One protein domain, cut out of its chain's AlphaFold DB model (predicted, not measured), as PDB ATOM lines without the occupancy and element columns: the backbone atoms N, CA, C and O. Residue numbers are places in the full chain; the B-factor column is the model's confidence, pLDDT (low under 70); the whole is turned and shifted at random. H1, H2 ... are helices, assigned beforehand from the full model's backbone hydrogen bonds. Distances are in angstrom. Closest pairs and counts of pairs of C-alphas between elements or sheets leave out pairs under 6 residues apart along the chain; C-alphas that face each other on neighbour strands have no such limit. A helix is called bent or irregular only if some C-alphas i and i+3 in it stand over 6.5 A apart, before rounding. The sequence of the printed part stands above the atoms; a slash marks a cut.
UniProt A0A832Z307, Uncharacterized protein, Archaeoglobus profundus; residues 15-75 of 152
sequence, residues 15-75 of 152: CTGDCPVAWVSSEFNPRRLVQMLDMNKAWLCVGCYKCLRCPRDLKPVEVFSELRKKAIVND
ATOM      1  N   CYS A  15     129.220 145.556 147.851       96.75
ATOM      2  CA  CYS A  15     130.062 145.134 148.970       96.75
ATOM      3  C   CYS A  15     131.552 145.026 148.612       96.75
ATOM      4  O   CYS A  15     132.390 145.265 149.477       96.75
ATOM      5  N   THR A  16     131.889 144.673 147.368       97.12
ATOM      6  CA  THR A  16     133.275 144.623 146.880       97.12
ATOM      7  C   THR A  16     133.785 146.024 146.578       97.12
ATOM      8  O   THR A  16     134.888 146.358 146.996       97.12
ATOM      9  N   GLY A  17     132.967 146.852 145.920       96.81
ATOM     10  CA  GLY A  17     133.284 148.251 145.637       96.81
ATOM     11  C   GLY A  17     133.531 149.069 146.902       96.81
ATOM     12  O   GLY A  17     134.372 149.949 146.888       96.81
ATOM     13  N   ASP A  18     132.876 148.725 148.008       95.81
ATOM     14  CA  ASP A  18     132.990 149.433 149.283       95.81
ATOM     15  C   ASP A  18     134.085 148.904 150.215       95.81
ATOM     16  O   ASP A  18     134.343 149.493 151.272       95.81
ATOM     17  N   CYS A  19     134.678 147.755 149.895       97.25
ATOM     18  CA  CYS A  19     135.573 147.066 150.806       97.25
ATOM     19  C   CYS A  19     137.013 147.576 150.660       97.25
ATOM     20  O   CYS A  19     137.633 147.330 149.626       97.25
ATOM     21  N   PRO A  20     137.613 148.164 151.715       96.88
ATOM     22  CA  PRO A  20     138.999 148.619 151.648       96.88
ATOM     23  C   PRO A  20     139.977 147.451 151.478       96.88
ATOM     24  O   PRO A  20     141.021 147.614 150.860       96.88
ATOM     25  N   VAL A  21     139.632 146.257 151.979       97.44
ATOM     26  CA  VAL A  21     140.465 145.054 151.826       97.44
ATOM     27  C   VAL A  21     140.459 144.571 150.376       97.44
ATOM     28  O   VAL A  21     141.509 144.225 149.855       97.44
ATOM     29  N   ALA A  22     139.303 144.611 149.705       96.81
ATOM     30  CA  ALA A  22     139.195 144.216 148.301       96.81
ATOM     31  C   ALA A  22     139.961 145.153 147.355       96.81
ATOM     32  O   ALA A  22     140.340 144.742 146.263       96.81
ATOM     33  N   TRP A  23     140.191 146.405 147.767       95.25
ATOM     34  CA  TRP A  23     141.006 147.359 147.012       95.25
ATOM     35  C   TRP A  23     142.504 147.077 147.118       95.25
ATOM     36  O   TRP A  23     143.236 147.341 146.171       95.25
ATOM     37  N   VAL A  24     142.962 146.558 148.260       96.06
ATOM     38  CA  VAL A  24     144.393 146.313 148.511       96.06
ATOM     39  C   VAL A  24     144.812 144.865 148.269       96.06
ATOM     40  O   VAL A  24     145.984 144.608 148.020       96.06
ATOM     41  N   SER A  25     143.881 143.913 148.341       94.50
ATOM     42  CA  SER A  25     144.148 142.489 148.148       94.50
ATOM     43  C   SER A  25     143.091 141.850 147.255       94.50
ATOM     44  O   SER A  25     141.907 141.784 147.591       94.50
ATOM     45  N   SER A  26     143.548 141.298 146.132       92.00
ATOM     46  CA  SER A  26     142.716 140.525 145.206       92.00
ATOM     47  C   SER A  26     142.232 139.196 145.801       92.00
ATOM     48  O   SER A  26     141.278 138.607 145.290       92.00
ATOM     49  N   GLU A  27     142.838 138.739 146.901       93.81
ATOM     50  CA  GLU A  27     142.435 137.521 147.607       93.81
ATOM     51  C   GLU A  27     141.107 137.692 148.352       93.81
ATOM     52  O   GLU A  27     140.412 136.705 148.608       93.81
ATOM     53  N   PHE A  28     140.721 138.934 148.672       95.88
ATOM     54  CA  PHE A  28     139.504 139.225 149.416       95.88
ATOM     55  C   PHE A  28     138.452 139.924 148.558       95.88
ATOM     56  O   PHE A  28     138.386 141.145 148.470       95.88
ATOM     57  N   ASN A  29     137.551 139.141 147.969       96.19
ATOM     58  CA  ASN A  29     136.385 139.671 147.269       96.19
ATOM     59  C   ASN A  29     135.108 139.304 148.037       96.19
ATOM     60  O   ASN A  29     134.650 138.164 147.914       96.19
ATOM     61  N   PRO A  30     134.500 140.226 148.807       95.75
ATOM     62  CA  PRO A  30     133.409 139.866 149.701       95.75
ATOM     63  C   PRO A  30     132.189 139.322 148.953       95.75
ATOM     64  O   PRO A  30     131.578 138.378 149.436       95.75
ATOM     65  N   ARG A  31     131.879 139.829 147.748       95.56
ATOM     66  CA  ARG A  31     130.798 139.294 146.903       95.56
ATOM     67  C   ARG A  31     130.993 137.811 146.575       95.56
ATOM     68  O   ARG A  31     130.032 137.053 146.623       95.56
ATOM     69  N   ARG A  32     132.214 137.400 146.218       94.25
ATOM     70  CA  ARG A  32     132.517 136.001 145.867       94.25
ATOM     71  C   ARG A  32     132.637 135.121 147.108       94.25
ATOM     72  O   ARG A  32     132.102 134.021 147.135       94.25
ATOM     73  N   LEU A  33     133.305 135.611 148.149       94.56
ATOM     74  CA  LEU A  33     133.610 134.804 149.330       94.56
ATOM     75  C   LEU A  33     132.367 134.440 150.149       94.56
ATOM     76  O   LEU A  33     132.317 133.332 150.672       94.56
ATOM     77  N   VAL A  34     131.342 135.302 150.210       92.75
ATOM     78  CA  VAL A  34     130.070 134.929 150.865       92.75
ATOM     79  C   VAL A  34     129.317 133.818 150.131       92.75
ATOM     80  O   VAL A  34     128.497 133.149 150.743       92.75
ATOM     81  N   GLN A  35     129.598 133.603 148.841       91.00
ATOM     82  CA  GLN A  35     129.027 132.498 148.070       91.00
ATOM     83  C   GLN A  35     129.804 131.200 148.300       91.00
ATOM     84  O   GLN A  35     129.209 130.136 148.397       91.00
ATOM     85  N   MET A  36     131.129 131.293 148.419       92.44
ATOM     86  CA  MET A  36     132.012 130.135 148.609       92.44
ATOM     87  C   MET A  36     132.079 129.646 150.058       92.44
ATOM     88  O   MET A  36     132.519 128.526 150.293       92.44
ATOM     89  N   LEU A  37     131.691 130.486 151.023       91.81
ATOM     90  CA  LEU A  37     131.786 130.199 152.458       91.81
ATOM     91  C   LEU A  37     133.213 129.805 152.900       91.81
ATOM     92  O   LEU A  37     133.408 128.948 153.760       91.81
ATOM     93  N   ASP A  38     134.225 130.455 152.314       90.69
ATOM     94  CA  ASP A  38     135.642 130.177 152.576       90.69
ATOM     95  C   ASP A  38     136.053 130.670 153.975       90.69
ATOM     96  O   ASP A  38     136.260 131.865 154.217       90.69
ATOM     97  N   MET A  39     136.184 129.722 154.904       90.94
ATOM     98  CA  MET A  39     136.559 129.969 156.297       90.94
ATOM     99  C   MET A  39     137.982 130.516 156.467       90.94
ATOM    100  O   MET A  39     138.229 131.247 157.425       90.94
ATOM    101  N   ASN A  40     138.914 130.212 155.557       91.50
ATOM    102  CA  ASN A  40     140.289 130.709 155.643       91.50
ATOM    103  C   ASN A  40     140.344 132.181 155.238       91.50
ATOM    104  O   ASN A  40     140.857 133.025 155.972       91.50
ATOM    105  N   LYS A  41     139.725 132.521 154.105       94.69
ATOM    106  CA  LYS A  41     139.702 133.905 153.610       94.69
ATOM    107  C   LYS A  41     138.767 134.814 154.403       94.69
ATOM    108  O   LYS A  41     138.934 136.032 154.357       94.69
ATOM    109  N   ALA A  42     137.839 134.262 155.191       95.25
ATOM    110  CA  ALA A  42     137.018 135.037 156.123       95.25
ATOM    111  C   ALA A  42     137.859 135.879 157.105       95.25
ATOM    112  O   ALA A  42     137.439 136.967 157.500       95.25
ATOM    113  N   TRP A  43     139.069 135.425 157.453       96.00
ATOM    114  CA  TRP A  43     139.985 136.130 158.357       96.00
ATOM    115  C   TRP A  43     140.635 137.383 157.761       96.00
ATOM    116  O   TRP A  43     141.162 138.194 158.519       96.00
ATOM    117  N   LEU A  44     140.568 137.582 156.441       96.00
ATOM    118  CA  LEU A  44     140.995 138.830 155.796       96.00
ATOM    119  C   LEU A  44     139.977 139.964 156.012       96.00
ATOM    120  O   LEU A  44     140.300 141.138 155.839       96.00
ATOM    121  N   CYS A  45     138.741 139.641 156.411       96.50
ATOM    122  CA  CYS A  45     137.745 140.650 156.739       96.50
ATOM    123  C   CYS A  45     138.135 141.402 158.020       96.50
ATOM    124  O   CYS A  45     138.102 140.853 159.121       96.50
ATOM    125  N   VAL A  46     138.401 142.703 157.892       95.88
ATOM    126  CA  VAL A  46     138.730 143.584 159.029       95.88
ATOM    127  C   VAL A  46     137.511 144.048 159.835       95.88
ATOM    128  O   VAL A  46     137.657 144.821 160.773       95.88
ATOM    129  N   GLY A  47     136.294 143.627 159.467       96.00
ATOM    130  CA  GLY A  47     135.078 143.998 160.197       96.00
ATOM    131  C   GLY A  47     134.789 145.504 160.208       96.00
ATOM    132  O   GLY A  47     134.350 146.028 161.218       96.00
ATOM    133  N   CYS A  48     135.034 146.218 159.104       96.50
ATOM    134  CA  CYS A  48     134.768 147.666 159.016       96.50
ATOM    135  C   CYS A  48     133.303 148.032 158.700       96.50
ATOM    136  O   CYS A  48     132.987 149.213 158.588       96.50
ATOM    137  N   TYR A  49     132.431 147.040 158.479       97.06
ATOM    138  CA  TYR A  49     130.987 147.189 158.220       97.06
ATOM    139  C   TYR A  49     130.567 148.019 156.988       97.06
ATOM    140  O   TYR A  49     129.378 148.157 156.725       97.06
ATOM    141  N   LYS A  50     131.493 148.497 156.146       96.88
ATOM    142  CA  LYS A  50     131.145 149.264 154.926       96.88
ATOM    143  C   LYS A  50     130.259 148.499 153.933       96.88
ATOM    144  O   LYS A  50     129.508 149.118 153.187       96.88
ATOM    145  N   CYS A  51     130.317 147.168 153.940       96.00
ATOM    146  CA  CYS A  51     129.500 146.316 153.077       96.00
ATOM    147  C   CYS A  51     128.014 146.243 153.470       96.00
ATOM    148  O   CYS A  51     127.250 145.627 152.730       96.00
ATOM    149  N   LEU A  52     127.598 146.878 154.576       96.50
ATOM    150  CA  LEU A  52     126.186 147.015 154.956       96.50
ATOM    151  C   LEU A  52     125.390 147.939 154.020       96.50
ATOM    152  O   LEU A  52     124.171 147.956 154.073       96.50
ATOM    153  N   ARG A  53     126.047 148.656 153.099       95.81
ATOM    154  CA  ARG A  53     125.384 149.446 152.045       95.81
ATOM    155  C   ARG A  53     124.774 148.591 150.927       95.81
ATOM    156  O   ARG A  53     124.537 149.079 149.826       95.81
ATOM    157  N   CYS A  54     124.574 147.295 151.166       95.38
ATOM    158  CA  CYS A  54     123.988 146.410 150.176       95.38
ATOM    159  C   CYS A  54     122.553 146.871 149.856       95.38
ATOM    160  O   CYS A  54     121.741 146.969 150.772       95.38
ATOM    161  N   PRO A  55     122.186 147.068 148.579       95.69
ATOM    162  CA  PRO A  55     120.824 147.470 148.199       95.69
ATOM    163  C   PRO A  55     119.750 146.411 148.508       95.69
ATOM    164  O   PRO A  55     118.561 146.690 148.411       95.69
ATOM    165  N   ARG A  56     120.155 145.184 148.862       94.31
ATOM    166  CA  ARG A  56     119.275 144.092 149.317       94.31
ATOM    167  C   ARG A  56     119.273 143.913 150.830       94.31
ATOM    168  O   ARG A  56     118.752 142.908 151.295       94.31
ATOM    169  N   ASP A  57     119.915 144.823 151.557       93.69
ATOM    170  CA  ASP A  57     120.103 144.734 153.007       93.69
ATOM    171  C   ASP A  57     120.771 143.419 153.455       93.69
ATOM    172  O   ASP A  57     120.545 142.878 154.534       93.69
ATOM    173  N   LEU A  58     121.624 142.861 152.588       93.88
ATOM    174  CA  LEU A  58     122.443 141.711 152.946       93.88
ATOM    175  C   LEU A  58     123.619 142.168 153.794       93.88
ATOM    176  O   LEU A  58     124.222 143.217 153.549       93.88
ATOM    177  N   LYS A  59     124.026 141.302 154.723       94.44
ATOM    178  CA  LYS A  59     125.078 141.598 155.694       94.44
ATOM    179  C   LYS A  59     126.303 140.683 155.529       94.44
ATOM    180  O   LYS A  59     126.555 139.826 156.374       94.44
ATOM    181  N   PRO A  60     127.128 140.859 154.473       95.31
ATOM    182  CA  PRO A  60     128.334 140.050 154.255       95.31
ATOM    183  C   PRO A  60     129.281 139.967 155.460       95.31
ATOM    184  O   PRO A  60     129.909 138.940 155.689       95.31
ATOM    185  N   VAL A  61     129.398 141.047 156.238       96.12
ATOM    186  CA  VAL A  61     130.249 141.090 157.441       96.12
ATOM    187  C   VAL A  61     129.808 140.100 158.523       96.12
ATOM    188  O   VAL A  61     130.661 139.528 159.205       96.12
ATOM    189  N   GLU A  62     128.503 139.856 158.657       95.25
ATOM    190  CA  GLU A  62     127.971 138.864 159.593       95.25
ATOM    191  C   GLU A  62     128.333 137.454 159.115       95.25
ATOM    192  O   GLU A  62     128.865 136.674 159.899       95.25
ATOM    193  N   VAL A  63     128.221 137.174 157.809       95.00
ATOM    194  CA  VAL A  63     128.656 135.897 157.211       95.00
ATOM    195  C   VAL A  63     130.127 135.613 157.521       95.00
ATOM    196  O   VAL A  63     130.453 134.532 157.997       95.00
ATOM    197  N   PHE A  64     131.035 136.579 157.334       96.56
ATOM    198  CA  PHE A  64     132.453 136.380 157.683       96.56
ATOM    199  C   PHE A  64     132.682 136.182 159.181       96.56
ATOM    200  O   PHE A  64     133.607 135.477 159.582       96.56
ATOM    201  N   SER A  65     131.866 136.801 160.029       95.69
ATOM    202  CA  SER A  65     131.954 136.623 161.479       95.69
ATOM    203  C   SER A  65     131.496 135.224 161.894       95.69
ATOM    204  O   SER A  65     132.199 134.567 162.659       95.69
ATOM    205  N   GLU A  66     130.415 134.720 161.302       95.00
ATOM    206  CA  GLU A  66     129.948 133.346 161.499       95.00
ATOM    207  C   GLU A  66     130.928 132.309 160.943       95.00
ATOM    208  O   GLU A  66     131.207 131.306 161.597       95.00
ATOM    209  N   LEU A  67     131.540 132.561 159.782       95.50
ATOM    210  CA  LEU A  67     132.587 131.689 159.240       95.50
ATOM    211  C   LEU A  67     133.810 131.617 160.160       95.50
ATOM    212  O   LEU A  67     134.358 130.536 160.350       95.50
ATOM    213  N   ARG A  68     134.216 132.734 160.781       96.31
ATOM    214  CA  ARG A  68     135.299 132.738 161.779       96.31
ATOM    215  C   ARG A  68     134.931 131.923 163.019       96.31
ATOM    216  O   ARG A  68     135.760 131.144 163.480       96.31
ATOM    217  N   LYS A  69     133.697 132.045 163.527       94.44
ATOM    218  CA  LYS A  69     133.202 131.214 164.642       94.44
ATOM    219  C   LYS A  69     133.238 129.729 164.280       94.44
ATOM    220  O   LYS A  69     133.829 128.943 165.013       94.44
ATOM    221  N   LYS A  70     132.700 129.359 163.113       94.81
ATOM    222  CA  LYS A  70     132.744 127.980 162.601       94.81
ATOM    223  C   LYS A  70     134.176 127.469 162.447       94.81
ATOM    224  O   LYS A  70     134.454 126.347 162.846       94.81
ATOM    225  N   ALA A  71     135.100 128.293 161.949       96.19
ATOM    226  CA  ALA A  71     136.511 127.929 161.834       96.19
ATOM    227  C   ALA A  71     137.158 127.629 163.199       96.19
ATOM    228  O   ALA A  71     137.969 126.714 163.300       96.19
ATOM    229  N   ILE A  72     136.793 128.378 164.247       95.25
ATOM    230  CA  ILE A  72     137.276 128.146 165.618       95.25
ATOM    231  C   ILE A  72     136.707 126.843 166.189       95.25
ATOM    232  O   ILE A  72     137.469 126.054 166.751       95.25
ATOM    233  N   VAL A  73     135.393 126.627 166.044       93.38
ATOM    234  CA  VAL A  73     134.691 125.427 166.535       93.38
ATOM    235  C   VAL A  73     135.212 124.167 165.847       93.38
ATOM    236  O   VAL A  73     135.486 123.178 166.516       93.38
ATOM    237  N   ASN A  74     135.424 124.226 164.531       93.56
ATOM    238  CA  ASN A  74     135.928 123.108 163.730       93.56
ATOM    239  C   ASN A  74     137.457 122.941 163.791       93.56
ATOM    240  O   ASN A  74     137.999 122.125 163.055       93.56
ATOM    241  N   ASP A  75     138.151 123.739 164.610       93.25
ATOM    242  CA  ASP A  75     139.612 123.733 164.759       93.25
ATOM    243  C   ASP A  75     140.390 123.781 163.430       93.25
ATOM    244  O   ASP A  75     141.377 123.079 163.222       93.25
TER     245      ASP A  75
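This is residues 15 to 75 of the 152 residues of an uncharacterized protein of Archaeoglobus profundus (UniProt A0A832Z307). One long helix, H5, makes most of the longest axis, and short helices and loops are gathered along its first part: H2 and H3 pack on it, and H4 meets it at a corner by their link. H1 lies beyond H2 and H3, away from H5, while the last part of H5 runs on past the other helices to one end of the domain. The printed part has 61 residues with five named helices, H1 to H5 in order along the chain, and no named strand; the class is all helix. The whole is compact, with a radius of gyration of the C-alphas of 10.9 A and spans of 32 by 24 by 19 A.

Find C-alpha 60 at (128.334, 140.050, 154.255); from there H5, residues 60 to 73, runs 20.1 A to C-alpha 73 at (134.691, 125.427, 166.535). Look back along the chain for H4, residues 50 to 53, 6.4 A long, and H3, residues 41 to 44, 5.5 A. H4 is neither bent nor irregular, but only just: C-alphas 50 and 53 are 6.4 A apart. H2, residues 30 to 36, is 9.9 A long. H1, residues 20 to 24, is 6.7 A long and begins at C-alpha 20, at (138.999, 148.619, 151.648).

Start at H5, the hub, which touches three helices. Its residues 64 to 68 alone touch H3; the closest C-alphas, of Ala 42 and Phe 64, are 5.0 A apart. Its residues 60 to 64 alone touch H2, closest at the C-alphas of Val 34 and Pro 60, 6.4 A; the two run the same way at a steep tilt of 45 degrees. H4 and H5 touch only at the corner, through residues 60 to 61 of H5 alone, with the closest C-alphas, of Cys 51 and Pro 60, 6.5 A apart. H1 touches no helix: it is close to H3 but not clearly touching, with the closest C-alphas, of Val 21 and Leu 44, 7.4 A apart. H1 and H5 are apart, and H2 and H4 are only just apart, closest at 8.3 A. In the backbone, each O i to N i+4 pair is within hydrogen-bond range in H1 and H5, against 2 of 3 in H2; H3 and H4 are too short for such a pair, and each has its 1 O i to N i+3 pair within range.

Look for the two C-alphas farthest apart at Pro 55 and Asp 75, 34.5 A. The printed part runs from 15 to 75 without a cut. The links H1 to H2, H2 to H3 and H3 to H4 are tight, H4 to H5 is short, and no link is long. The mean pLDDT of the printed part is 95.0, and no printed residue is under 70.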